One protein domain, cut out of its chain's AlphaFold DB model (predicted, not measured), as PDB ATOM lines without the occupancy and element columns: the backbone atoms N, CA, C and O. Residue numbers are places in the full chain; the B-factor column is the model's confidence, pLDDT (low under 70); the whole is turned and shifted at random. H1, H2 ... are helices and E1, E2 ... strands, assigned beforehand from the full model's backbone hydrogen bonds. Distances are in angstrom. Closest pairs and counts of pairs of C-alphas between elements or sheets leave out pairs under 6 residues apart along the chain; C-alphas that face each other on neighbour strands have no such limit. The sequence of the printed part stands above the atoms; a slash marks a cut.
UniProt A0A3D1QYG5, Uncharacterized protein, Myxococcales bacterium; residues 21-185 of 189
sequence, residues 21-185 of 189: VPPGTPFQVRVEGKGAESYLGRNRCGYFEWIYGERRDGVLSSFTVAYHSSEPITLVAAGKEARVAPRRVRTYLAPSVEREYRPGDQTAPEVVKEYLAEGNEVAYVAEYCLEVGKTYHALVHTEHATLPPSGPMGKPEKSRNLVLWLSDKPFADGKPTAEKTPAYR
ATOM      1  N   VAL A  21     -17.245 -15.231 -28.307       80.38
ATOM      2  CA  VAL A  21     -18.106 -16.410 -28.245       80.38
ATOM      3  C   VAL A  21     -17.315 -17.562 -27.623       80.38
ATOM      4  O   VAL A  21     -16.251 -17.910 -28.147       80.38
ATOM      5  N   PRO A  22     -17.810 -18.190 -26.535       82.31
ATOM      6  CA  PRO A  22     -17.158 -19.355 -25.955       82.31
ATOM      7  C   PRO A  22     -16.922 -20.431 -27.025       82.31
ATOM      8  O   PRO A  22     -17.870 -20.774 -27.747       82.31
ATOM      9  N   PRO A  23     -15.698 -20.986 -27.138       85.00
ATOM     10  CA  PRO A  23     -15.406 -22.008 -28.132       85.00
ATOM     11  C   PRO A  23     -16.410 -23.162 -28.084       85.00
ATOM     12  O   PRO A  23     -16.776 -23.635 -27.009       85.00
ATOM     13  N   GLY A  24     -16.861 -23.608 -29.255       84.00
ATOM     14  CA  GLY A  24     -17.893 -24.638 -29.385       84.00
ATOM     15  C   GLY A  24     -19.335 -24.122 -29.393       84.00
ATOM     16  O   GLY A  24     -20.231 -24.909 -29.683       84.00
ATOM     17  N   THR A  25     -19.577 -22.830 -29.141       90.81
ATOM     18  CA  THR A  25     -20.924 -22.238 -29.218       90.81
ATOM     19  C   THR A  25     -21.205 -21.735 -30.640       90.81
ATOM     20  O   THR A  25     -20.492 -20.840 -31.106       90.81
ATOM     21  N   PRO A  26     -22.213 -22.274 -31.357       94.31
ATOM     22  CA  PRO A  26     -22.579 -21.782 -32.681       94.31
ATOM     23  C   PRO A  26     -23.194 -20.380 -32.635       94.31
ATOM     24  O   PRO A  26     -23.985 -20.065 -31.746       94.31
ATOM     25  N   PHE A  27     -22.896 -19.561 -33.639       95.44
ATOM     26  CA  PHE A  27     -23.491 -18.240 -33.845       95.44
ATOM     27  C   PHE A  27     -23.643 -17.935 -35.340       95.44
ATOM     28  O   PHE A  27     -23.291 -18.750 -36.191       95.44
ATOM     29  N   GLN A  28     -24.216 -16.777 -35.671       96.75
ATOM     30  CA  GLN A  28     -24.361 -16.306 -37.049       96.75
ATOM     31  C   GLN A  28     -23.381 -15.168 -37.316       96.75
ATOM     32  O   GLN A  28     -23.231 -14.270 -36.486       96.75
ATOM     33  N   VAL A  29     -22.756 -15.184 -38.490       97.44
ATOM     34  CA  VAL A  29     -21.848 -14.125 -38.938       97.44
ATOM     35  C   VAL A  29     -22.188 -13.716 -40.361       97.44
ATOM     36  O   VAL A  29     -22.463 -14.559 -41.208       97.44
ATOM     37  N   ARG A  30     -22.181 -12.416 -40.639       98.19
ATOM     38  CA  ARG A  30     -22.377 -11.872 -41.984       98.19
ATOM     39  C   ARG A  30     -21.032 -11.499 -42.590       98.19
ATOM     40  O   ARG A  30     -20.219 -10.863 -41.923       98.19
ATOM     41  N   VAL A  31     -20.803 -11.894 -43.836       98.12
ATOM     42  CA  VAL A  31     -19.622 -11.482 -44.605       98.12
ATOM     43  C   VAL A  31     -19.897 -10.111 -45.205       98.12
ATOM     44  O   VAL A  31     -20.951  -9.887 -45.787       98.12
ATOM     45  N   GLU A  32     -18.958  -9.187 -45.064       97.56
ATOM     46  CA  GLU A  32     -19.118  -7.789 -45.460       97.56
ATOM     47  C   GLU A  32     -17.901  -7.265 -46.230       97.56
ATOM     48  O   GLU A  32     -16.920  -7.970 -46.473       97.56
ATOM     49  N   GLY A  33     -17.961  -5.990 -46.616       93.88
ATOM     50  CA  GLY A  33     -16.846  -5.268 -47.225       93.88
ATOM     51  C   GLY A  33     -16.874  -5.256 -48.751       93.88
ATOM     52  O   GLY A  33     -17.872  -5.567 -49.395       93.88
ATOM     53  N   LYS A  34     -15.764  -4.818 -49.361       92.81
ATOM     54  CA  LYS A  34     -15.705  -4.677 -50.823       92.81
ATOM     55  C   LYS A  34     -15.672  -6.030 -51.531       92.81
ATOM     56  O   LYS A  34     -16.254  -6.116 -52.605       92.81
ATOM     57  N   GLY A  35     -15.038  -7.047 -50.953       92.31
ATOM     58  CA  GLY A  35     -14.805  -8.327 -51.619       92.31
ATOM     59  C   GLY A  35     -14.000  -8.209 -52.920       92.31
ATOM     60  O   GLY A  35     -13.560  -7.124 -53.308       92.31
ATOM     61  N   ALA A  36     -13.836  -9.340 -53.591       94.12
ATOM     62  CA  ALA A  36     -13.279  -9.469 -54.928       94.12
ATOM     63  C   ALA A  36     -14.183 -10.376 -55.770       94.12
ATOM     64  O   ALA A  36     -14.967 -11.158 -55.234       94.12
ATOM     65  N   GLU A  37     -14.093 -10.246 -57.086       96.75
ATOM     66  CA  GLU A  37     -14.786 -11.141 -58.005       96.75
ATOM     67  C   GLU A  37     -14.063 -12.497 -58.055       96.75
ATOM     68  O   GLU A  37     -12.840 -12.541 -58.209       96.75
ATOM     69  N   SER A  38     -14.807 -13.593 -57.895       95.94
ATOM     70  CA  SER A  38     -14.268 -14.949 -57.974       95.94
ATOM     71  C   SER A  38     -13.902 -15.331 -59.407       95.94
ATOM     72  O   SER A  38     -14.428 -14.782 -60.379       95.94
ATOM     73  N   TYR A  39     -12.969 -16.266 -59.555       94.75
ATOM     74  CA  TYR A  39     -12.341 -16.555 -60.839       94.75
ATOM     75  C   TYR A  39     -13.309 -17.213 -61.832       94.75
ATOM     76  O   TYR A  39     -13.414 -16.778 -62.983       94.75
ATOM     77  N   LEU A  40     -14.032 -18.245 -61.387       94.62
ATOM     78  CA  LEU A  40     -14.915 -19.042 -62.241       94.62
ATOM     79  C   LEU A  40     -16.341 -18.498 -62.259       94.62
ATOM     80  O   LEU A  40     -16.913 -18.293 -63.329       94.62
ATOM     81  N   GLY A  41     -16.920 -18.291 -61.078       94.12
ATOM     82  CA  GLY A  41     -18.322 -17.916 -60.911       94.12
ATOM     83  C   GLY A  41     -18.595 -16.434 -61.084       94.12
ATOM     84  O   GLY A  41     -19.746 -16.062 -61.290       94.12
ATOM     85  N   ARG A  42     -17.554 -15.594 -61.017       96.25
ATOM     86  CA  ARG A  42     -17.680 -14.129 -61.035       96.25
ATOM     87  C   ARG A  42     -18.537 -13.598 -59.882       96.25
ATOM     88  O   ARG A  42     -19.108 -12.511 -59.952       96.25
ATOM     89  N   ASN A  43     -18.615 -14.367 -58.799       95.69
ATOM     90  CA  ASN A  43     -19.353 -14.001 -57.602       95.69
ATOM     91  C   ASN A  43     -18.544 -12.983 -56.800       95.69
ATOM     92  O   ASN A  43     -17.317 -13.052 -56.742       95.69
ATOM     93  N   ARG A  44     -19.218 -12.040 -56.141       97.69
ATOM     94  CA  ARG A  44     -18.546 -11.082 -55.260       97.69
ATOM     95  C   ARG A  44     -18.307 -11.711 -53.888       97.69
ATOM     96  O   ARG A  44     -19.232 -11.845 -53.089       97.69
ATOM     97  N   CYS A  45     -17.057 -12.054 -53.603       97.88
ATOM     98  CA  CYS A  45     -16.664 -12.838 -52.438       97.88
ATOM     99  C   CYS A  45     -15.778 -12.035 -51.479       97.88
ATOM    100  O   CYS A  45     -14.846 -11.355 -51.902       97.88
ATOM    101  N   GLY A  46     -16.021 -12.142 -50.172       97.19
ATOM    102  CA  GLY A  46     -15.071 -11.715 -49.140       97.19
ATOM    103  C   GLY A  46     -13.844 -12.631 -49.063       97.19
ATOM    104  O   GLY A  46     -12.773 -12.196 -48.656       97.19
ATOM    105  N   TYR A  47     -14.000 -13.884 -49.494       97.81
ATOM    106  CA  TYR A  47     -12.944 -14.870 -49.716       97.81
ATOM    107  C   TYR A  47     -13.436 -15.886 -50.741       97.81
ATOM    108  O   TYR A  47     -14.596 -16.294 -50.689       97.81
ATOM    109  N   PHE A  48     -12.557 -16.325 -51.632       97.50
ATOM    110  CA  PHE A  48     -12.818 -17.485 -52.470       97.50
ATOM    111  C   PHE A  48     -11.567 -18.337 -52.652       97.50
ATOM    112  O   PHE A  48     -10.437 -17.853 -52.530       97.50
ATOM    113  N   GLU A  49     -11.797 -19.598 -52.978       97.31
ATOM    114  CA  GLU A  49     -10.790 -20.574 -53.373       97.31
ATOM    115  C   GLU A  49     -11.333 -21.417 -54.520       97.31
ATOM    116  O   GLU A  49     -12.544 -21.624 -54.620       97.31
ATOM    117  N   TRP A  50     -10.453 -21.922 -55.376       97.62
ATOM    118  CA  TRP A  50     -10.854 -22.895 -56.380       97.62
ATOM    119  C   TRP A  50      -9.787 -23.957 -56.605       97.62
ATOM    120  O   TRP A  50      -8.587 -23.748 -56.391       97.62
ATOM    121  N   ILE A  51     -10.268 -25.121 -57.018       97.31
ATOM    122  CA  ILE A  51      -9.477 -26.324 -57.217       97.31
ATOM    123  C   ILE A  51      -9.737 -26.933 -58.583       97.31
ATOM    124  O   ILE A  51     -10.795 -26.721 -59.180       97.31
ATOM    125  N   TYR A  52      -8.805 -27.773 -59.010       97.00
ATOM    126  CA  TYR A  52      -9.037 -28.768 -60.048       97.00
ATOM    127  C   TYR A  52      -8.435 -30.116 -59.635       97.00
ATOM    128  O   TYR A  52      -7.513 -30.153 -58.820       97.00
ATOM    129  N   GLY A  53      -8.963 -31.222 -60.156       95.19
ATOM    130  CA  GLY A  53      -8.453 -32.563 -59.869       95.19
ATOM    131  C   GLY A  53      -9.393 -33.680 -60.311       95.19
ATOM    132  O   GLY A  53     -10.162 -33.515 -61.255       95.19
ATOM    133  N   GLU A  54      -9.353 -34.805 -59.599       92.06
ATOM    134  CA  GLU A  54     -10.139 -36.001 -59.905       92.06
ATOM    135  C   GLU A  54     -11.229 -36.263 -58.866       92.06
ATOM    136  O   GLU A  54     -10.987 -36.287 -57.652       92.06
ATOM    137  N   ARG A  55     -12.424 -36.595 -59.362       90.94
ATOM    138  CA  ARG A  55     -13.461 -37.271 -58.585       90.94
ATOM    139  C   ARG A  55     -13.498 -38.755 -58.932       90.94
ATOM    140  O   ARG A  55     -13.491 -39.119 -60.102       90.94
ATOM    141  N   ARG A  56     -13.601 -39.604 -57.911       87.62
ATOM    142  CA  ARG A  56     -13.838 -41.047 -58.042       87.62
ATOM    143  C   ARG A  56     -15.025 -41.414 -57.165       87.62
ATOM    144  O   ARG A  56     -15.066 -41.021 -56.003       87.62
ATOM    145  N   ASP A  57     -16.020 -42.080 -57.744       86.38
ATOM    146  CA  ASP A  57     -17.261 -42.472 -57.057       86.38
ATOM    147  C   ASP A  57     -17.966 -41.306 -56.328       86.38
ATOM    148  O   ASP A  57     -18.490 -41.447 -55.226       86.38
ATOM    149  N   GLY A  58     -17.943 -40.113 -56.935       82.12
ATOM    150  CA  GLY A  58     -18.532 -38.888 -56.373       82.12
ATOM    151  C   GLY A  58     -17.696 -38.206 -55.281       82.12
ATOM    152  O   GLY A  58     -18.045 -37.111 -54.838       82.12
ATOM    153  N   VAL A  59     -16.569 -38.797 -54.881       84.44
ATOM    154  CA  VAL A  59     -15.660 -38.257 -53.864       84.44
ATOM    155  C   VAL A  59     -14.462 -37.597 -54.534       84.44
ATOM    156  O   VAL A  59     -13.893 -38.128 -55.484       84.44
ATOM    157  N   LEU A  60     -14.058 -36.425 -54.038       87.12
ATOM    158  CA  LEU A  60     -12.844 -35.750 -54.496       87.12
ATOM    159  C   LEU A  60     -11.615 -36.560 -54.054       87.12
ATOM    160  O   LEU A  60     -11.253 -36.544 -52.877       87.12
ATOM    161  N   SER A  61     -11.007 -37.285 -54.993       87.00
ATOM    162  CA  SER A  61      -9.922 -38.239 -54.735       87.00
ATOM    163  C   SER A  61      -8.560 -37.554 -54.671       87.00
ATOM    164  O   SER A  61      -7.724 -37.908 -53.843       87.00
ATOM    165  N   SER A  62      -8.323 -36.587 -55.552       89.81
ATOM    166  CA  SER A  62      -7.111 -35.773 -55.588       89.81
ATOM    167  C   SER A  62      -7.463 -34.383 -56.103       89.81
ATOM    168  O   SER A  62      -8.429 -34.211 -56.850       89.81
ATOM    169  N   PHE A  63      -6.716 -33.375 -55.669       93.75
ATOM    170  CA  PHE A  63      -6.916 -32.009 -56.131       93.75
ATOM    171  C   PHE A  63      -5.659 -31.170 -55.955       93.75
ATOM    172  O   PHE A  63      -4.841 -31.415 -55.068       93.75
ATOM    173  N   THR A  64      -5.584 -30.124 -56.765       94.75
ATOM    174  CA  THR A  64      -4.656 -29.010 -56.625       94.75
ATOM    175  C   THR A  64      -5.453 -27.765 -56.265       94.75
ATOM    176  O   THR A  64      -6.470 -27.461 -56.892       94.75
ATOM    177  N   VAL A  65      -4.988 -27.027 -55.256       95.25
ATOM    178  CA  VAL A  65      -5.506 -25.687 -54.964       95.25
ATOM    179  C   VAL A  65      -4.874 -24.722 -55.948       95.25
ATOM    180  O   VAL A  65      -3.707 -24.368 -55.812       95.25
ATOM    181  N   ALA A  66      -5.643 -24.317 -56.954       95.94
ATOM    182  CA  ALA A  66      -5.159 -23.412 -57.986       95.94
ATOM    183  C   ALA A  66      -5.018 -21.985 -57.453       95.94
ATOM    184  O   ALA A  66      -4.083 -21.266 -57.801       95.94
ATOM    185  N   TYR A  67      -5.953 -21.571 -56.594       95.62
ATOM    186  CA  TYR A  67      -5.916 -20.272 -55.943       95.62
ATOM    187  C   TYR A  67      -6.765 -20.267 -54.674       95.62
ATOM    188  O   TYR A  67      -7.817 -20.904 -54.612       95.62
ATOM    189  N   HIS A  68      -6.351 -19.464 -53.699       95.12
ATOM    190  CA  HIS A  68      -7.214 -18.997 -52.624       95.12
ATOM    191  C   HIS A  68      -6.894 -17.539 -52.291       95.12
ATOM    192  O   HIS A  68      -5.753 -17.085 -52.404       95.12
ATOM    193  N   SER A  69      -7.903 -16.803 -51.838       94.56
ATOM    194  CA  SER A  69      -7.733 -15.413 -51.418       94.56
ATOM    195  C   SER A  69      -6.846 -15.327 -50.169       94.56
ATOM    196  O   SER A  69      -6.900 -16.190 -49.287       94.56
ATOM    197  N   SER A  70      -6.028 -14.279 -50.085       93.06
ATOM    198  CA  SER A  70      -5.131 -14.009 -48.949       93.06
ATOM    199  C   SER A  70      -5.551 -12.795 -48.115       93.06
ATOM    200  O   SER A  70      -5.112 -12.655 -46.972       93.06
ATOM    201  N   GLU A  71      -6.416 -11.938 -48.660       95.25
ATOM    202  CA  GLU A  71      -6.899 -10.737 -47.984       95.25
ATOM    203  C   GLU A  71      -7.760 -11.072 -46.752       95.25
ATOM    204  O   GLU A  71      -8.525 -12.040 -46.772       95.25
ATOM    205  N   PRO A  72      -7.680 -10.272 -45.671       97.12
ATOM    206  CA  PRO A  72      -8.549 -10.435 -44.511       97.12
ATOM    207  C   PRO A  72     -10.036 -10.307 -44.855       97.12
ATOM    208  O   PRO A  72     -10.452  -9.355 -45.519       97.12
ATOM    209  N   ILE A  73     -10.829 -11.217 -44.301       97.94
ATOM    210  CA  ILE A  73     -12.276 -11.318 -44.488       97.94
ATOM    211  C   ILE A  73     -12.959 -10.383 -43.493       97.94
ATOM    212  O   ILE A  73     -12.736 -10.498 -42.287       97.94
ATOM    213  N   THR A  74     -13.796  -9.465 -43.973       98.12
ATOM    214  CA  THR A  74     -14.602  -8.614 -43.089       98.12
ATOM    215  C   THR A  74     -15.843  -9.375 -42.641       98.12
ATOM    216  O   THR A  74     -16.648  -9.808 -43.466       98.12
ATOM    217  N   LEU A  75     -15.995  -9.531 -41.332       97.81
ATOM    218  CA  LEU A  75     -17.053 -10.307 -40.700       97.81
ATOM    219  C   LEU A  75     -17.800  -9.456 -39.680       97.81
ATOM    220  O   LEU A  75     -17.177  -8.721 -38.916       97.81
ATOM    221  N   VAL A  76     -19.126  -9.590 -39.654       97.12
ATOM    222  CA  VAL A  76     -20.009  -8.890 -38.718       97.12
ATOM    223  C   VAL A  76     -20.845  -9.881 -37.919       97.12
ATOM    224  O   VAL A  76     -21.598 -10.667 -38.490       97.12
ATOM    225  N   ALA A  77     -20.749  -9.818 -36.594       95.12
ATOM    226  CA  ALA A  77     -21.566 -10.595 -35.664       95.12
ATOM    227  C   ALA A  77     -21.803  -9.788 -34.382       95.12
ATOM    228  O   ALA A  77     -20.936  -9.024 -33.970       95.12
ATOM    229  N   ALA A  78     -22.982  -9.936 -33.770       90.31
ATOM    230  CA  ALA A  78     -23.327  -9.304 -32.487       90.31
ATOM    231  C   ALA A  78     -23.041  -7.782 -32.405       90.31
ATOM    232  O   ALA A  78     -22.643  -7.266 -31.366       90.31
ATOM    233  N   GLY A  79     -23.233  -7.046 -33.508       91.44
ATOM    234  CA  GLY A  79     -22.977  -5.599 -33.558       91.44
ATOM    235  C   GLY A  79     -21.497  -5.213 -33.637       91.44
ATOM    236  O   GLY A  79     -21.173  -4.033 -33.506       91.44
ATOM    237  N   LYS A  80     -20.599  -6.169 -33.887       94.69
ATOM    238  CA  LYS A  80     -19.168  -5.936 -34.079       94.69
ATOM    239  C   LYS A  80     -18.701  -6.336 -35.465       94.69
ATOM    240  O   LYS A  80     -19.233  -7.269 -36.057       94.69
ATOM    241  N   GLU A  81     -17.685  -5.637 -35.950       96.56
ATOM    242  CA  GLU A  81     -17.014  -5.881 -37.224       96.56
ATOM    243  C   GLU A  81     -15.536  -6.180 -36.976       96.56
ATOM    244  O   GLU A  81     -14.856  -5.424 -36.281       96.56
ATOM    245  N   ALA A  82     -15.022  -7.243 -37.588       97.19
ATOM    246  CA  ALA A  82     -13.606  -7.583 -37.550       97.19
ATOM    247  C   ALA A  82     -13.091  -7.970 -38.936       97.19
ATOM    248  O   ALA A  82     -13.830  -8.486 -39.775       97.19
ATOM    249  N   ARG A  83     -11.793  -7.755 -39.161       97.56
ATOM    250  CA  ARG A  83     -11.063  -8.295 -40.313       97.56
ATOM    251  C   ARG A  83     -10.287  -9.522 -39.850       97.56
ATOM    252  O   ARG A  83      -9.335  -9.379 -39.089       97.56
ATOM    253  N   VAL A  84     -10.703 -10.704 -40.290       97.12
ATOM    254  CA  VAL A  84     -10.134 -11.992 -39.870       97.12
ATOM    255  C   VAL A  84      -9.257 -12.548 -40.985       97.12
ATOM    256  O   VAL A  84      -9.668 -12.612 -42.143       97.12
ATOM    257  N   ALA A  85      -8.027 -12.932 -40.659       95.50
ATOM    258  CA  ALA A  85      -7.081 -13.455 -41.631       95.50
ATOM    259  C   ALA A  85      -7.537 -14.837 -42.145       95.50
ATOM    260  O   ALA A  85      -7.919 -15.684 -41.333       95.50
ATOM    261  N   PRO A  86      -7.400 -15.153 -43.450       94.38
ATOM    262  CA  PRO A  86      -7.830 -16.446 -43.991       94.38
ATOM    263  C   PRO A  86      -7.201 -17.658 -43.295       94.38
ATOM    264  O   PRO A  86      -7.848 -18.690 -43.143       94.38
ATOM    265  N   ARG A  87      -5.966 -17.530 -42.787       91.44
ATOM    266  CA  ARG A  87      -5.282 -18.586 -42.014       91.44
ATOM    267  C   ARG A  87      -5.981 -18.941 -40.692       91.44
ATOM    268  O   ARG A  87      -5.776 -20.037 -40.173       91.44
ATOM    269  N   ARG A  88      -6.781 -18.020 -40.141       93.69
ATOM    270  CA  ARG A  88      -7.570 -18.175 -38.904       93.69
ATOM    271  C   ARG A  88      -8.990 -18.660 -39.182       93.69
ATOM    272  O   ARG A  88      -9.768 -18.801 -38.246       93.69
ATOM    273  N   VAL A  89      -9.323 -18.938 -40.441       94.81
ATOM    274  CA  VAL A  89     -10.639 -19.410 -40.864       94.81
ATOM    275  C   VAL A  89     -10.537 -20.846 -41.374       94.81
ATOM    276  O   VAL A  89      -9.519 -21.254 -41.929       94.81
ATOM    277  N   ARG A  90     -11.586 -21.638 -41.154       95.56
ATOM    278  CA  ARG A  90     -11.827 -22.917 -41.832       95.56
ATOM    279  C   ARG A  90     -13.217 -22.859 -42.438       95.56
ATOM    280  O   ARG A  90     -14.186 -22.623 -41.719       95.56
ATOM    281  N   THR A  91     -13.319 -23.084 -43.733       97.12
ATOM    282  CA  THR A  91     -14.591 -23.045 -44.453       97.12
ATOM    283  C   THR A  91     -15.160 -24.447 -44.651       97.12
ATOM    284  O   THR A  91     -14.427 -25.416 -44.851       97.12
ATOM    285  N   TYR A  92     -16.482 -24.544 -44.569       97.31
ATOM    286  CA  TYR A  92     -17.299 -25.745 -44.753       97.31
ATOM    287  C   TYR A  92     -18.463 -25.371 -45.670       97.31
ATOM    288  O   TYR A  92     -19.605 -25.195 -45.240       97.31
ATOM    289  N   LEU A  93     -18.125 -25.124 -46.930       96.81
ATOM    290  CA  LEU A  93     -19.014 -24.510 -47.905       96.81
ATOM    291  C   LEU A  93     -19.374 -25.509 -48.995       96.81
ATOM    292  O   LEU A  93     -18.558 -26.353 -49.373       96.81
ATOM    293  N   ALA A  94     -20.580 -25.377 -49.530       95.81
ATOM    294  CA  ALA A  94     -20.891 -25.974 -50.817       95.81
ATOM    295  C   ALA A  94     -20.111 -25.238 -51.927       95.81
ATOM    296  O   ALA A  94     -19.832 -24.040 -51.792       95.81
ATOM    297  N   PRO A  95     -19.755 -25.915 -53.032       96.50
ATOM    298  CA  PRO A  95     -19.212 -25.229 -54.195       96.50
ATOM    299  C   PRO A  95     -20.208 -24.182 -54.714       96.50
ATOM    300  O   PRO A  95     -21.383 -24.475 -54.926       96.50
ATOM    301  N   SER A  96     -19.725 -22.966 -54.943       97.25
ATOM    302  CA  SER A  96     -20.444 -21.907 -55.665       97.25
ATOM    303  C   SER A  96     -20.420 -22.122 -57.181       97.25
ATOM    304  O   SER A  96     -21.324 -21.688 -57.891       97.25
ATOM    305  N   VAL A  97     -19.402 -22.833 -57.674       97.00
ATOM    306  CA  VAL A  97     -19.320 -23.367 -59.034       97.00
ATOM    307  C   VAL A  97     -18.785 -24.786 -58.950       97.00
ATOM    308  O   VAL A  97     -17.833 -25.041 -58.214       97.00
ATOM    309  N   GLU A  98     -19.366 -25.685 -59.737       96.38
ATOM    310  CA  GLU A  98     -18.902 -27.058 -59.915       96.38
ATOM    311  C   GLU A  98     -19.003 -27.410 -61.403       96.38
ATOM    312  O   GLU A  98     -20.041 -27.167 -62.027       96.38
ATOM    313  N   ARG A  99     -17.911 -27.895 -62.005       95.75
ATOM    314  CA  ARG A  99     -17.838 -28.241 -63.433       95.75
ATOM    315  C   ARG A  99     -16.895 -29.412 -63.666       95.75
ATOM    316  O   ARG A  99     -15.962 -29.628 -62.901       95.75
ATOM    317  N   GLU A 100     -17.103 -30.103 -64.776       96.31
ATOM    318  CA  GLU A 100     -16.163 -31.085 -65.309       96.31
ATOM    319  C   GLU A 100     -15.739 -30.665 -66.711       96.31
ATOM    320  O   GLU A 100     -16.584 -30.337 -67.545       96.31
ATOM    321  N   TYR A 101     -14.437 -30.704 -66.965       96.94
ATOM    322  CA  TYR A 101     -13.854 -30.466 -68.281       96.94
ATOM    323  C   TYR A 101     -13.279 -31.764 -68.843       96.94
ATOM    324  O   TYR A 101     -12.856 -32.646 -68.093       96.94
ATOM    325  N   ARG A 102     -13.260 -31.874 -70.173       96.88
ATOM    326  CA  ARG A 102     -12.691 -33.006 -70.920       96.88
ATOM    327  C   ARG A 102     -11.652 -32.514 -71.930       96.88
ATOM    328  O   ARG A 102     -11.700 -31.337 -72.304       96.88
ATOM    329  N   PRO A 103     -10.737 -33.383 -72.405       97.12
ATOM    330  CA  PRO A 103      -9.766 -33.008 -73.425       97.12
ATOM    331  C   PRO A 103     -10.438 -32.357 -74.641       97.12
ATOM    332  O   PRO A 103     -11.426 -32.864 -75.170       97.12
ATOM    333  N   GLY A 104      -9.901 -31.215 -75.072       93.44
ATOM    334  CA  GLY A 104     -10.435 -30.425 -76.184       93.44
ATOM    335  C   GLY A 104     -11.428 -29.321 -75.795       93.44
ATOM    336  O   GLY A 104     -11.771 -28.511 -76.660       93.44
ATOM    337  N   ASP A 105     -11.845 -29.224 -74.527       95.88
ATOM    338  CA  ASP A 105     -12.716 -28.136 -74.069       95.88
ATOM    339  C   ASP A 105     -11.994 -26.777 -74.105       95.88
ATOM    340  O   ASP A 105     -11.060 -26.500 -73.350       95.88
ATOM    341  N   GLN A 106     -12.447 -25.902 -75.003       94.56
ATOM    342  CA  GLN A 106     -11.840 -24.587 -75.218       94.56
ATOM    343  C   GLN A 106     -12.145 -23.593 -74.093       94.56
ATOM    344  O   GLN A 106     -11.406 -22.619 -73.926       94.56
ATOM    345  N   THR A 107     -13.207 -23.841 -73.324       94.62
ATOM    346  CA  THR A 107     -13.673 -22.968 -72.238       94.62
ATOM    347  C   THR A 107     -12.982 -23.246 -70.906       94.62
ATOM    348  O   THR A 107     -13.123 -22.457 -69.970       94.62
ATOM    349  N   ALA A 108     -12.215 -24.337 -70.818       96.00
ATOM    350  CA  ALA A 108     -11.439 -24.675 -69.635       96.00
ATOM    351  C   ALA A 108     -10.365 -23.603 -69.334       96.00
ATOM    352  O   ALA A 108      -9.742 -23.074 -70.263       96.00
ATOM    353  N   PRO A 109     -10.100 -23.289 -68.052       96.31
ATOM    354  CA  PRO A 109      -8.928 -22.508 -67.658       96.31
ATOM    355  C   PRO A 109      -7.623 -23.155 -68.142       96.31
ATOM    356  O   PRO A 109      -7.543 -24.377 -68.233       96.31
ATOM    357  N   GLU A 110      -6.579 -22.363 -68.393       96.31
ATOM    358  CA  GLU A 110      -5.334 -22.874 -68.993       96.31
ATOM    359  C   GLU A 110      -4.680 -23.990 -68.166       96.31
ATOM    360  O   GLU A 110      -4.404 -25.061 -68.690       96.31
ATOM    361  N   VAL A 111      -4.578 -23.813 -66.846       96.06
ATOM    362  CA  VAL A 111      -4.040 -24.850 -65.941       96.06
ATOM    363  C   VAL A 111      -4.860 -26.148 -65.952       96.06
ATOM    364  O   VAL A 111      -4.338 -27.225 -65.684       96.06
ATOM    365  N   VAL A 112      -6.154 -26.069 -66.285       97.38
ATOM    366  CA  VAL A 112      -7.021 -27.246 -66.440       97.38
ATOM    367  C   VAL A 112      -6.774 -27.914 -67.793       97.38
ATOM    368  O   VAL A 112      -6.781 -29.138 -67.875       97.38
ATOM    369  N   LYS A 113      -6.516 -27.133 -68.851       97.38
ATOM    370  CA  LYS A 113      -6.113 -27.671 -70.158       97.38
ATOM    371  C   LYS A 113      -4.779 -28.406 -70.067       97.38
ATOM    372  O   LYS A 113      -4.676 -29.500 -70.609       97.38
ATOM    373  N   GLU A 114      -3.806 -27.841 -69.355       95.94
ATOM    374  CA  GLU A 114      -2.516 -28.484 -69.080       95.94
ATOM    375  C   GLU A 114      -2.714 -29.810 -68.338       95.94
ATOM    376  O   GLU A 114      -2.263 -30.850 -68.811       95.94
ATOM    377  N   TYR A 115      -3.495 -29.802 -67.253       95.50
ATOM    378  CA  TYR A 115      -3.834 -31.016 -66.508       95.50
ATOM    379  C   TYR A 115      -4.492 -32.095 -67.389       95.50
ATOM    380  O   TYR A 115      -4.155 -33.272 -67.296       95.50
ATOM    381  N   LEU A 116      -5.404 -31.724 -68.290       96.25
ATOM    382  CA  LEU A 116      -6.015 -32.667 -69.237       96.25
ATOM    383  C   LEU A 116      -5.015 -33.169 -70.295       96.25
ATOM    384  O   LEU A 116      -5.071 -34.329 -70.700       96.25
ATOM    385  N   ALA A 117      -4.082 -32.320 -70.733       95.06
ATOM    386  CA  ALA A 117      -3.046 -32.679 -71.699       95.06
ATOM    387  C   ALA A 117      -2.021 -33.685 -71.140       95.06
ATOM    388  O   ALA A 117      -1.409 -34.417 -71.915       95.06
ATOM    389  N   GLU A 118      -1.885 -33.786 -69.812       93.50
ATOM    390  CA  GLU A 118      -1.093 -34.823 -69.129       93.50
ATOM    391  C   GLU A 118      -1.721 -36.232 -69.205       93.50
ATOM    392  O   GLU A 118      -1.137 -37.198 -68.716       93.50
ATOM    393  N   GLY A 119      -2.888 -36.373 -69.846       92.62
ATOM    394  CA  GLY A 119      -3.555 -37.657 -70.079       92.62
ATOM    395  C   GLY A 119      -4.725 -37.946 -69.139       92.62
ATOM    396  O   GLY A 119      -5.267 -39.048 -69.176       92.62
ATOM    397  N   ASN A 120      -5.139 -36.975 -68.320       92.94
ATOM    398  CA  ASN A 120      -6.323 -37.102 -67.472       92.94
ATOM    399  C   ASN A 120      -7.606 -36.989 -68.321       92.94
ATOM    400  O   ASN A 120      -7.780 -36.039 -69.085       92.94
ATOM    401  N   GLU A 121      -8.528 -37.947 -68.183       91.69
ATOM    402  CA  GLU A 121      -9.749 -38.011 -69.009       91.69
ATOM    403  C   GLU A 121     -10.796 -36.953 -68.632       91.69
ATOM    404  O   GLU A 121     -11.574 -36.499 -69.476       91.69
ATOM    405  N   VAL A 122     -10.832 -36.576 -67.354       94.69
ATOM    406  CA  VAL A 122     -11.765 -35.597 -66.797       94.69
ATOM    407  C   VAL A 122     -11.032 -34.748 -65.769       94.69
ATOM    408  O   VAL A 122     -10.293 -35.263 -64.935       94.69
ATOM    409  N   ALA A 123     -11.288 -33.444 -65.797       96.44
ATOM    410  CA  ALA A 123     -10.865 -32.521 -64.760       96.44
ATOM    411  C   ALA A 123     -12.096 -31.989 -64.030       96.44
ATOM    412  O   ALA A 123     -12.863 -31.194 -64.578       96.44
ATOM    413  N   TYR A 124     -12.277 -32.424 -62.788       97.12
ATOM    414  CA  TYR A 124     -13.255 -31.841 -61.883       97.12
ATOM    415  C   TYR A 124     -12.739 -30.497 -61.380       97.12
ATOM    416  O   TYR A 124     -11.596 -30.397 -60.938       97.12
ATOM    417  N   VAL A 125     -13.583 -29.474 -61.416       97.44
ATOM    418  CA  VAL A 125     -13.266 -28.114 -60.987       97.44
ATOM    419  C   VAL A 125     -14.351 -27.618 -60.046       97.44
ATOM    420  O   VAL A 125     -15.541 -27.727 -60.341       97.44
ATOM    421  N   ALA A 126     -13.937 -27.019 -58.931       97.38
ATOM    422  CA  ALA A 126     -14.853 -26.418 -57.971       97.38
ATOM    423  C   ALA A 126     -14.320 -25.099 -57.424       97.38
ATOM    424  O   ALA A 126     -13.131 -24.977 -57.140       97.38
ATOM    425  N   GLU A 127     -15.216 -24.133 -57.238       98.06
ATOM    426  CA  GLU A 127     -14.937 -22.850 -56.591       98.06
ATOM    427  C   GLU A 127     -15.849 -22.659 -55.384       98.06
ATOM    428  O   GLU A 127     -17.065 -22.835 -55.475       98.06
ATOM    429  N   TYR A 128     -15.272 -22.241 -54.265       97.94
ATOM    430  CA  TYR A 128     -15.955 -21.986 -53.003       97.94
ATOM    431  C   TYR A 128     -15.854 -20.498 -52.686       97.94
ATOM    432  O   TYR A 128     -14.781 -19.909 -52.807       97.94
ATOM    433  N   CYS A 129     -16.963 -19.890 -52.272       97.88
ATOM    434  CA  CYS A 129     -17.062 -18.449 -52.067       97.88
ATOM    435  C   CYS A 129     -17.777 -18.134 -50.749       97.88
ATOM    436  O   CYS A 129     -18.881 -18.610 -50.486       97.88
ATOM    437  N   LEU A 130     -17.150 -17.281 -49.940       98.25
ATOM    438  CA  LEU A 130     -17.820 -16.528 -48.888       98.25
ATOM    439  C   LEU A 130     -18.404 -15.260 -49.514       98.25
ATOM    440  O   LEU A 130     -17.703 -14.260 -49.668       98.25
ATOM    441  N   GLU A 131     -19.665 -15.317 -49.924       98.25
ATOM    442  CA  GLU A 131     -20.364 -14.252 -50.644       98.25
ATOM    443  C   GLU A 131     -20.560 -13.020 -49.756       98.25
ATOM    444  O   GLU A 131     -21.011 -13.116 -48.611       98.25
ATOM    445  N   VAL A 132     -20.250 -11.836 -50.289       98.19
ATOM    446  CA  VAL A 132     -20.489 -10.573 -49.580       98.19
ATOM    447  C   VAL A 132     -21.992 -10.367 -49.378       98.19
ATOM    448  O   VAL A 132     -22.782 -10.502 -50.307       98.19
ATOM    449  N   GLY A 133     -22.381 -10.000 -48.159       97.75
ATOM    450  CA  GLY A 133     -23.763  -9.783 -47.739       97.75
ATOM    451  C   GLY A 133     -24.470 -11.042 -47.233       97.75
ATOM    452  O   GLY A 133     -25.533 -10.924 -46.623       97.75
ATOM    453  N   LYS A 134     -23.889 -12.235 -47.424       98.25
ATOM    454  CA  LYS A 134     -24.471 -13.500 -46.965       98.25
ATOM    455  C   LYS A 134     -24.134 -13.771 -45.497       98.25
ATOM    456  O   LYS A 134     -23.049 -13.448 -45.003       98.25
ATOM    457  N   THR A 135     -25.093 -14.366 -44.794       98.38
ATOM    458  CA  THR A 135     -24.940 -14.836 -43.415       98.38
ATOM    459  C   THR A 135     -24.615 -16.325 -43.402       98.38
ATOM    460  O   THR A 135     -25.242 -17.107 -44.112       98.38
ATOM    461  N   TYR A 136     -23.639 -16.698 -42.579       98.38
ATOM    462  CA  TYR A 136     -23.123 -18.050 -42.418       98.38
ATOM    463  C   TYR A 136     -23.209 -18.494 -40.961       98.38
ATOM    464  O   TYR A 136     -23.136 -17.682 -40.032       98.38
ATOM    465  N   HIS A 137     -23.264 -19.810 -40.769       98.06
ATOM    466  CA  HIS A 137     -23.094 -20.418 -39.462       98.06
ATOM    467  C   HIS A 137     -21.620 -20.354 -39.069       98.06
ATOM    468  O   HIS A 137     -20.748 -20.799 -39.818       98.06
ATOM    469  N   ALA A 138     -21.346 -19.844 -37.874       97.31
ATOM    470  CA  ALA A 138     -20.008 -19.708 -37.327       97.31
ATOM    471  C   ALA A 138     -19.832 -20.463 -36.006       97.31
ATOM    472  O   ALA A 138     -20.777 -20.624 -35.236       97.31
ATOM    473  N   LEU A 139     -18.608 -20.916 -35.743       95.75
ATOM    474  CA  LEU A 139     -18.207 -21.510 -34.469       95.75
ATOM    475  C   LEU A 139     -16.722 -21.234 -34.230       95.75
ATOM    476  O   LEU A 139     -15.897 -21.468 -35.112       95.75
ATOM    477  N   VAL A 140     -16.363 -20.755 -33.039       95.06
ATOM    478  CA  VAL A 140     -14.952 -20.640 -32.645       95.06
ATOM    479  C   VAL A 140     -14.466 -22.002 -32.163       95.06
ATOM    480  O   VAL A 140     -15.060 -22.607 -31.270       95.06
ATOM    481  N   HIS A 141     -13.373 -22.487 -32.741       93.19
ATOM    482  CA  HIS A 141     -12.747 -23.754 -32.395       93.19
ATOM    483  C   HIS A 141     -11.312 -23.535 -31.914       93.19
ATOM    484  O   HIS A 141     -10.639 -22.604 -32.344       93.19
ATOM    485  N   THR A 142     -10.827 -24.404 -31.026       91.19
ATOM    486  CA  THR A 142      -9.421 -24.395 -30.605       91.19
ATOM    487  C   THR A 142      -8.660 -25.463 -31.373       91.19
ATOM    488  O   THR A 142      -8.834 -26.650 -31.119       91.19
ATOM    489  N   GLU A 143      -7.792 -25.045 -32.287       88.75
ATOM    490  CA  GLU A 143      -6.826 -25.942 -32.912       88.75
ATOM    491  C   GLU A 143      -5.590 -26.086 -32.023       88.75
ATOM    492  O   GLU A 143      -5.041 -25.112 -31.494       88.75
ATOM    493  N   HIS A 144      -5.152 -27.331 -31.867       85.12
ATOM    494  CA  HIS A 144      -3.940 -27.689 -31.148       85.12
ATOM    495  C   HIS A 144      -2.865 -28.072 -32.155       85.12
ATOM    496  O   HIS A 144      -3.101 -28.922 -33.009       85.12
ATOM    497  N   ALA A 145      -1.684 -27.477 -32.025       78.75
ATOM    498  CA  ALA A 145      -0.517 -27.844 -32.815       78.75
ATOM    499  C   ALA A 145       0.647 -28.205 -31.893       78.75
ATOM    500  O   ALA A 145       0.819 -27.602 -30.827       78.75
ATOM    501  N   THR A 146       1.443 -29.183 -32.315       80.50
ATOM    502  CA  THR A 146       2.735 -29.478 -31.697       80.50
ATOM    503  C   THR A 146       3.789 -28.772 -32.531       80.50
ATOM    504  O   THR A 146       4.012 -29.142 -33.673       80.50
ATOM    505  N   LEU A 147       4.396 -27.729 -31.982       80.06
ATOM    506  CA  LEU A 147       5.458 -26.993 -32.648       80.06
ATOM    507  C   LEU A 147       6.794 -27.722 -32.470       80.06
ATOM    508  O   LEU A 147       7.022 -28.333 -31.415       80.06
ATOM    509  N   PRO A 148       7.692 -27.645 -33.467       79.06
ATOM    510  CA  PRO A 148       9.040 -28.161 -33.315       79.06
ATOM    511  C   PRO A 148       9.761 -27.453 -32.157       79.06
ATOM    512  O   PRO A 148       9.409 -26.329 -31.795       79.06
ATOM    513  N   PRO A 149      10.784 -28.092 -31.573       83.94
ATOM    514  CA  PRO A 149      11.646 -27.451 -30.594       83.94
ATOM    515  C   PRO A 149      12.208 -26.115 -31.090       83.94
ATOM    516  O   PRO A 149      12.757 -26.040 -32.187       83.94
ATOM    517  N   SER A 150      12.194 -25.095 -30.232       82.06
ATOM    518  CA  SER A 150      12.828 -23.794 -30.500       82.06
ATOM    519  C   SER A 150      14.370 -23.858 -30.580       82.06
ATOM    520  O   SER A 150      15.027 -22.856 -30.850       82.06
ATOM    521  N   GLY A 151      14.972 -25.032 -30.347       81.31
ATOM    522  CA  GLY A 151      16.408 -25.272 -30.475       81.31
ATOM    523  C   GLY A 151      16.772 -26.766 -30.474       81.31
ATOM    524  O   GLY A 151      15.919 -27.599 -30.166       81.31
ATOM    525  N   PRO A 152      18.041 -27.127 -30.760       76.00
ATOM    526  CA  PRO A 152      18.474 -28.513 -31.011       76.00
ATOM    527  C   PRO A 152      18.227 -29.499 -29.858       76.00
ATOM    528  O   PRO A 152      18.112 -30.697 -30.083       76.00
ATOM    529  N   MET A 153      18.147 -28.990 -28.626       81.44
ATOM    530  CA  MET A 153      17.896 -29.760 -27.399       81.44
ATOM    531  C   MET A 153      16.550 -29.405 -26.743       81.44
ATOM    532  O   MET A 153      16.279 -29.803 -25.610       81.44
ATOM    533  N   GLY A 154      15.718 -28.607 -27.419       75.88
ATOM    534  CA  GLY A 154      14.415 -28.191 -26.910       75.88
ATOM    535  C   GLY A 154      13.389 -29.322 -26.973       75.88
ATOM    536  O   GLY A 154      13.509 -30.262 -27.758       75.88
ATOM    537  N   LYS A 155      12.339 -29.220 -26.159       82.56
ATOM    538  CA  LYS A 155      11.169 -30.097 -26.280       82.56
ATOM    539  C   LYS A 155      10.160 -29.473 -27.250       82.56
ATOM    540  O   LYS A 155      10.109 -28.248 -27.330       82.56
ATOM    541  N   PRO A 156       9.346 -30.286 -27.942       81.19
ATOM    542  CA  PRO A 156       8.225 -29.776 -28.715       81.19
ATOM    543  C   PRO A 156       7.290 -28.939 -27.842       81.19
ATOM    544  O   PRO A 156       6.986 -29.309 -26.701       81.19
ATOM    545  N   GLU A 157       6.823 -27.820 -28.381       82.44
ATOM    546  CA  GLU A 157       5.923 -26.905 -27.685       82.44
ATOM    547  C   GLU A 157       4.476 -27.154 -28.118       82.44
ATOM    548  O   GLU A 157       4.208 -27.600 -29.230       82.44
ATOM    549  N   LYS A 158       3.505 -26.876 -27.243       80.56
ATOM    550  CA  LYS A 158       2.084 -26.950 -27.607       80.56
ATOM    551  C   LYS A 158       1.566 -25.554 -27.895       80.56
ATOM    552  O   LYS A 158       1.529 -24.716 -26.997       80.56
ATOM    553  N   SER A 159       1.092 -25.338 -29.112       80.19
ATOM    554  CA  SER A 159       0.359 -24.133 -29.483       80.19
ATOM    555  C   SER A 159      -1.146 -24.380 -29.424       80.19
ATOM    556  O   SER A 159      -1.631 -25.479 -29.715       80.19
ATOM    557  N   ARG A 160      -1.887 -23.350 -29.013       84.44
ATOM    558  CA  ARG A 160      -3.351 -23.308 -29.037       84.44
ATOM    559  C   ARG A 160      -3.769 -22.095 -29.845       84.44
ATOM    560  O   ARG A 160      -3.472 -20.971 -29.450       84.44
ATOM    561  N   ASN A 161      -4.476 -22.330 -30.941       87.38
ATOM    562  CA  ASN A 161      -4.942 -21.280 -31.832       87.38
ATOM    563  C   ASN A 161      -6.464 -21.294 -31.894       87.38
ATOM    564  O   ASN A 161      -7.065 -22.334 -32.152       87.38
ATOM    565  N   LEU A 162      -7.087 -20.137 -31.678       91.81
ATOM    566  CA  LEU A 162      -8.505 -19.974 -31.963       91.81
ATOM    567  C   LEU A 162      -8.680 -19.843 -33.473       91.81
ATOM    568  O   LEU A 162      -8.035 -19.017 -34.106       91.81
ATOM    569  N   VAL A 163      -9.546 -20.653 -34.058       93.94
ATOM    570  CA  VAL A 163      -9.922 -20.546 -35.465       93.94
ATOM    571  C   VAL A 163     -11.424 -20.388 -35.570       93.94
ATOM    572  O   VAL A 163     -12.178 -20.899 -34.743       93.94
ATOM    573  N   LEU A 164     -11.861 -19.686 -36.603       95.81
ATOM    574  CA  LEU A 164     -13.265 -19.512 -36.912       95.81
ATOM    575  C   LEU A 164     -13.682 -20.525 -37.970       95.81
ATOM    576  O   LEU A 164     -13.162 -20.528 -39.085       95.81
ATOM    577  N   TRP A 165     -14.622 -21.392 -37.630       97.12
ATOM    578  CA  TRP A 165     -15.272 -22.265 -38.595       97.12
ATOM    579  C   TRP A 165     -16.463 -21.536 -39.198       97.12
ATOM    580  O   TRP A 165     -17.302 -21.051 -38.448       97.12
ATOM    581  N   LEU A 166     -16.531 -21.472 -40.526       97.75
ATOM    582  CA  LEU A 166     -17.619 -20.852 -41.285       97.75
ATOM    583  C   LEU A 166     -18.284 -21.900 -42.174       97.75
ATOM    584  O   LEU A 166     -17.592 -22.610 -42.900       97.75
ATOM    585  N   SER A 167     -19.608 -22.005 -42.112       98.00
ATOM    586  CA  SER A 167     -20.371 -23.072 -42.757       98.00
ATOM    587  C   SER A 167     -21.658 -22.549 -43.391       98.00
ATOM    588  O   SER A 167     -22.345 -21.705 -42.811       98.00
ATOM    589  N   ASP A 168     -22.019 -23.092 -44.557       97.25
ATOM    590  CA  ASP A 168     -23.345 -22.874 -45.161       97.25
ATOM    591  C   ASP A 168     -24.459 -23.562 -44.355       97.25
ATOM    592  O   ASP A 168     -25.620 -23.165 -44.422       97.25
ATOM    593  N   LYS A 169     -24.118 -24.613 -43.599       97.00
ATOM    594  CA  LYS A 169     -25.068 -25.426 -42.832       97.00
ATOM    595  C   LYS A 169     -24.870 -25.270 -41.323       97.00
ATOM    596  O   LYS A 169     -23.735 -25.052 -40.887       97.00
ATOM    597  N   PRO A 170     -25.928 -25.458 -40.514       96.44
ATOM    598  CA  PRO A 170     -25.796 -25.520 -39.066       96.44
ATOM    599  C   PRO A 170     -24.779 -26.573 -38.613       96.44
ATOM    600  O   PRO A 170     -24.636 -27.638 -39.226       96.44
ATOM    601  N   PHE A 171     -24.105 -26.278 -37.503       94.88
ATOM    602  CA  PHE A 171     -23.297 -27.255 -36.780       94.88
ATOM    603  C   PHE A 171     -24.211 -28.227 -36.024       94.88
ATOM    604  O   PHE A 171     -25.233 -27.814 -35.476       94.88
ATOM    605  N   ALA A 172     -23.817 -29.496 -35.958       92.44
ATOM    606  CA  ALA A 172     -24.459 -30.522 -35.142       92.44
ATOM    607  C   ALA A 172     -23.440 -31.033 -34.119       92.44
ATOM    608  O   ALA A 172     -22.297 -31.314 -34.481       92.44
ATOM    609  N   ASP A 173     -23.819 -31.081 -32.841       87.88
ATOM    610  CA  ASP A 173     -22.952 -31.527 -31.738       87.88
ATOM    611  C   ASP A 173     -21.574 -30.833 -31.707       87.88
ATOM    612  O   ASP A 173     -20.531 -31.450 -31.482       87.88
ATOM    613  N   GLY A 174     -21.560 -29.524 -31.992       86.31
ATOM    614  CA  GLY A 174     -20.339 -28.709 -32.033       86.31
ATOM    615  C   GLY A 174     -19.413 -29.003 -33.221       86.31
ATOM    616  O   GLY A 174     -18.257 -28.577 -33.212       86.31
ATOM    617  N   LYS A 175     -19.892 -29.730 -34.239       89.31
ATOM    618  CA  LYS A 175     -19.121 -30.137 -35.419       89.31
ATOM    619  C   LYS A 175     -19.785 -29.698 -36.728       89.31
ATOM    620  O   LYS A 175     -21.009 -29.572 -36.795       89.31
ATOM    621  N   PRO A 176     -18.989 -29.431 -37.777       90.94
ATOM    622  CA  PRO A 176     -19.508 -29.123 -39.101       90.94
ATOM    623  C   PRO A 176     -20.222 -30.348 -39.678       90.94
ATOM    624  O   PRO A 176     -19.765 -31.478 -39.521       90.94
ATOM    625  N   THR A 177     -21.343 -30.109 -40.352       92.56
ATOM    626  CA  THR A 177     -22.126 -31.142 -41.052       92.56
ATOM    627  C   THR A 177     -21.749 -31.266 -42.529       92.56
ATOM    628  O   THR A 177     -22.135 -32.227 -43.190       92.56
ATOM    629  N   ALA A 178     -20.999 -30.294 -43.051       90.31
ATOM    630  CA  ALA A 178     -20.389 -30.319 -44.372       90.31
ATOM    631  C   ALA A 178     -18.898 -30.662 -44.265       90.31
ATOM    632  O   ALA A 178     -18.276 -30.494 -43.213       90.31
ATOM    633  N   GLU A 179     -18.313 -31.120 -45.366       91.06
ATOM    634  CA  GLU A 179     -16.872 -31.330 -45.418       91.06
ATOM    635  C   GLU A 179     -16.115 -29.998 -45.427       91.06
ATOM    636  O   GLU A 179     -16.582 -28.990 -45.959       91.06
ATOM    637  N   LYS A 180     -14.909 -30.004 -44.854       93.81
ATOM    638  CA  LYS A 180     -13.995 -28.857 -44.911       93.81
ATOM    639  C   LYS A 180     -13.614 -28.579 -46.362       93.81
ATOM    640  O   LYS A 180     -13.365 -29.528 -47.105       93.81
ATOM    641  N   THR A 181     -13.522 -27.325 -46.771       94.56
ATOM    642  CA  THR A 181     -13.117 -26.985 -48.138       94.56
ATOM    643  C   THR A 181     -11.612 -27.221 -48.373       94.56
ATOM    644  O   THR A 181     -10.841 -27.348 -47.410       94.56
ATOM    645  N   PRO A 182     -11.183 -27.359 -49.641       91.75
ATOM    646  CA  PRO A 182      -9.878 -27.919 -49.994       91.75
ATOM    647  C   PRO A 182      -8.634 -27.167 -49.494       91.75
ATOM    648  O   PRO A 182      -7.722 -27.831 -49.007       91.75
ATOM    649  N   ALA A 183      -8.572 -25.830 -49.527       88.50
ATOM    650  CA  ALA A 183      -7.377 -25.063 -49.127       88.50
ATOM    651  C   ALA A 183      -6.993 -25.228 -47.649       88.50
ATOM    652  O   ALA A 183      -5.883 -24.883 -47.239       88.50
ATOM    653  N   TYR A 184      -7.896 -25.792 -46.849       81.94
ATOM    654  CA  TYR A 184      -7.691 -26.076 -45.434       81.94
ATOM    655  C   TYR A 184      -7.562 -27.575 -45.128       81.94
ATOM    656  O   TYR A 184      -7.444 -27.957 -43.958       81.94
ATOM    657  N   ARG A 185      -7.584 -28.441 -46.151       80.38
ATOM    658  CA  ARG A 185      -7.214 -29.858 -46.044       80.38
ATOM    659  C   ARG A 185      -5.696 -29.951 -46.244       80.38
ATOM    660  O   ARG A 185      -5.200 -29.613 -47.307       80.38
TER     661      ARG A 185
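What this domain is: This is residues 21 to 185 of the 189 residues of an uncharacterized protein of Myxococcales bacterium (UniProt A0A3D1QYG5). Two sheets make a sandwich that is only partly face to face, with strands crossed: a curled sheet of six strands and a twisted sheet of four. The far end of the long hairpin E9 and E10 sticks out as an arm, with residues 148 to 156 at its tip, while one short helix, H1, lies over the smaller sheet, away from the larger. The 165 residues printed hold one named helix and ten named strands, in the order E1 E2 E3 E4 E5 E6 E7 H1 E8 E9 E10, and the class is mostly strand. The larger sheet runs E5 E4 E1 E9 E10 E6 and is mixed; the smaller runs E3 E2 E8 E7, all antiparallel. The whole is only just compact, close to loose, with a radius of gyration of the C-alphas of 18.1 A and spans of 51 by 48 by 30 A.

How they stand to each other: Start with E1, residues 26 to 32, which is staggered: its residues 26 to 30 pair with E9, residues 135 to 147, and its residues 30 to 32 with E4, residues 73 to 77. Both pairs are antiparallel; look at N 29 and O 136, 3.0 A, and at N 30 and O 76, 2.8 A. A long link leads to E2, residues 44 to 56, and on it residues 36 to 37 pair antiparallel with residues 44 to 45. E2 bends by 85 degrees at residue 47 and forms a hairpin with E3, residues 59 to 68, where N 54 and O 62 are 3.0 A apart; E3 bends by 79 degrees at residue 62. The chain then changes sheets to E4, which forms a hairpin with E5, residues 80 to 84; N 75 and O 82 are 2.9 A apart. E6, residues 89 to 92, is parallel to E10, residues 157 to 167, with N 90 and O 164 at 2.8 A. E7, residues 97 to 101, is the antiparallel neighbour of E8, residues 123 to 131, at N 99 and O 125, 2.9 A; E8 is also antiparallel to E2, at N 51 and O 126, 2.9 A. H1, residues 110 to 117, is on this smaller sheet at a height of 9.2 A, over E8 and only just over E2, with 3 C-alphas falling on E2; it runs along the strands, at 7 degrees to E8 on the local plane. Its closest C-alphas to E8 are those of Leu 116 and Ala 123, 6.6 A apart, and every O i to N i+4 pair in it is within hydrogen-bond range. E9 and E10 form a hairpin, with N 141 and O 163 at 2.8 A. Where the two sheets face each other they are 10.0 A centre to centre, their strands at 76 degrees.

Where its parts are: Find C-alpha 26 at (-22.579, -21.782, -32.681), where E1 begins its 19.3 A. E2 measures 30.5 A, E3 21.1 A and E8 25.0 A; E4, E5, E6, E7 and H1 are shorter. E9, the longest in A, runs 34.5 A to C-alpha 147 at (5.458, -26.993, -32.648). E10 returns over 30.5 A to C-alpha 167 at (-20.371, -23.072, -42.757).

The domain as a whole: The two C-alphas farthest apart, those of Gln 106 and Met 153, are 56.5 A from each other. The printed part has no cut, and the link E1 to E2 is long. Residues 168 to 185 hold no named element. The mean pLDDT of the printed part is 92.9, and no printed residue is under 70.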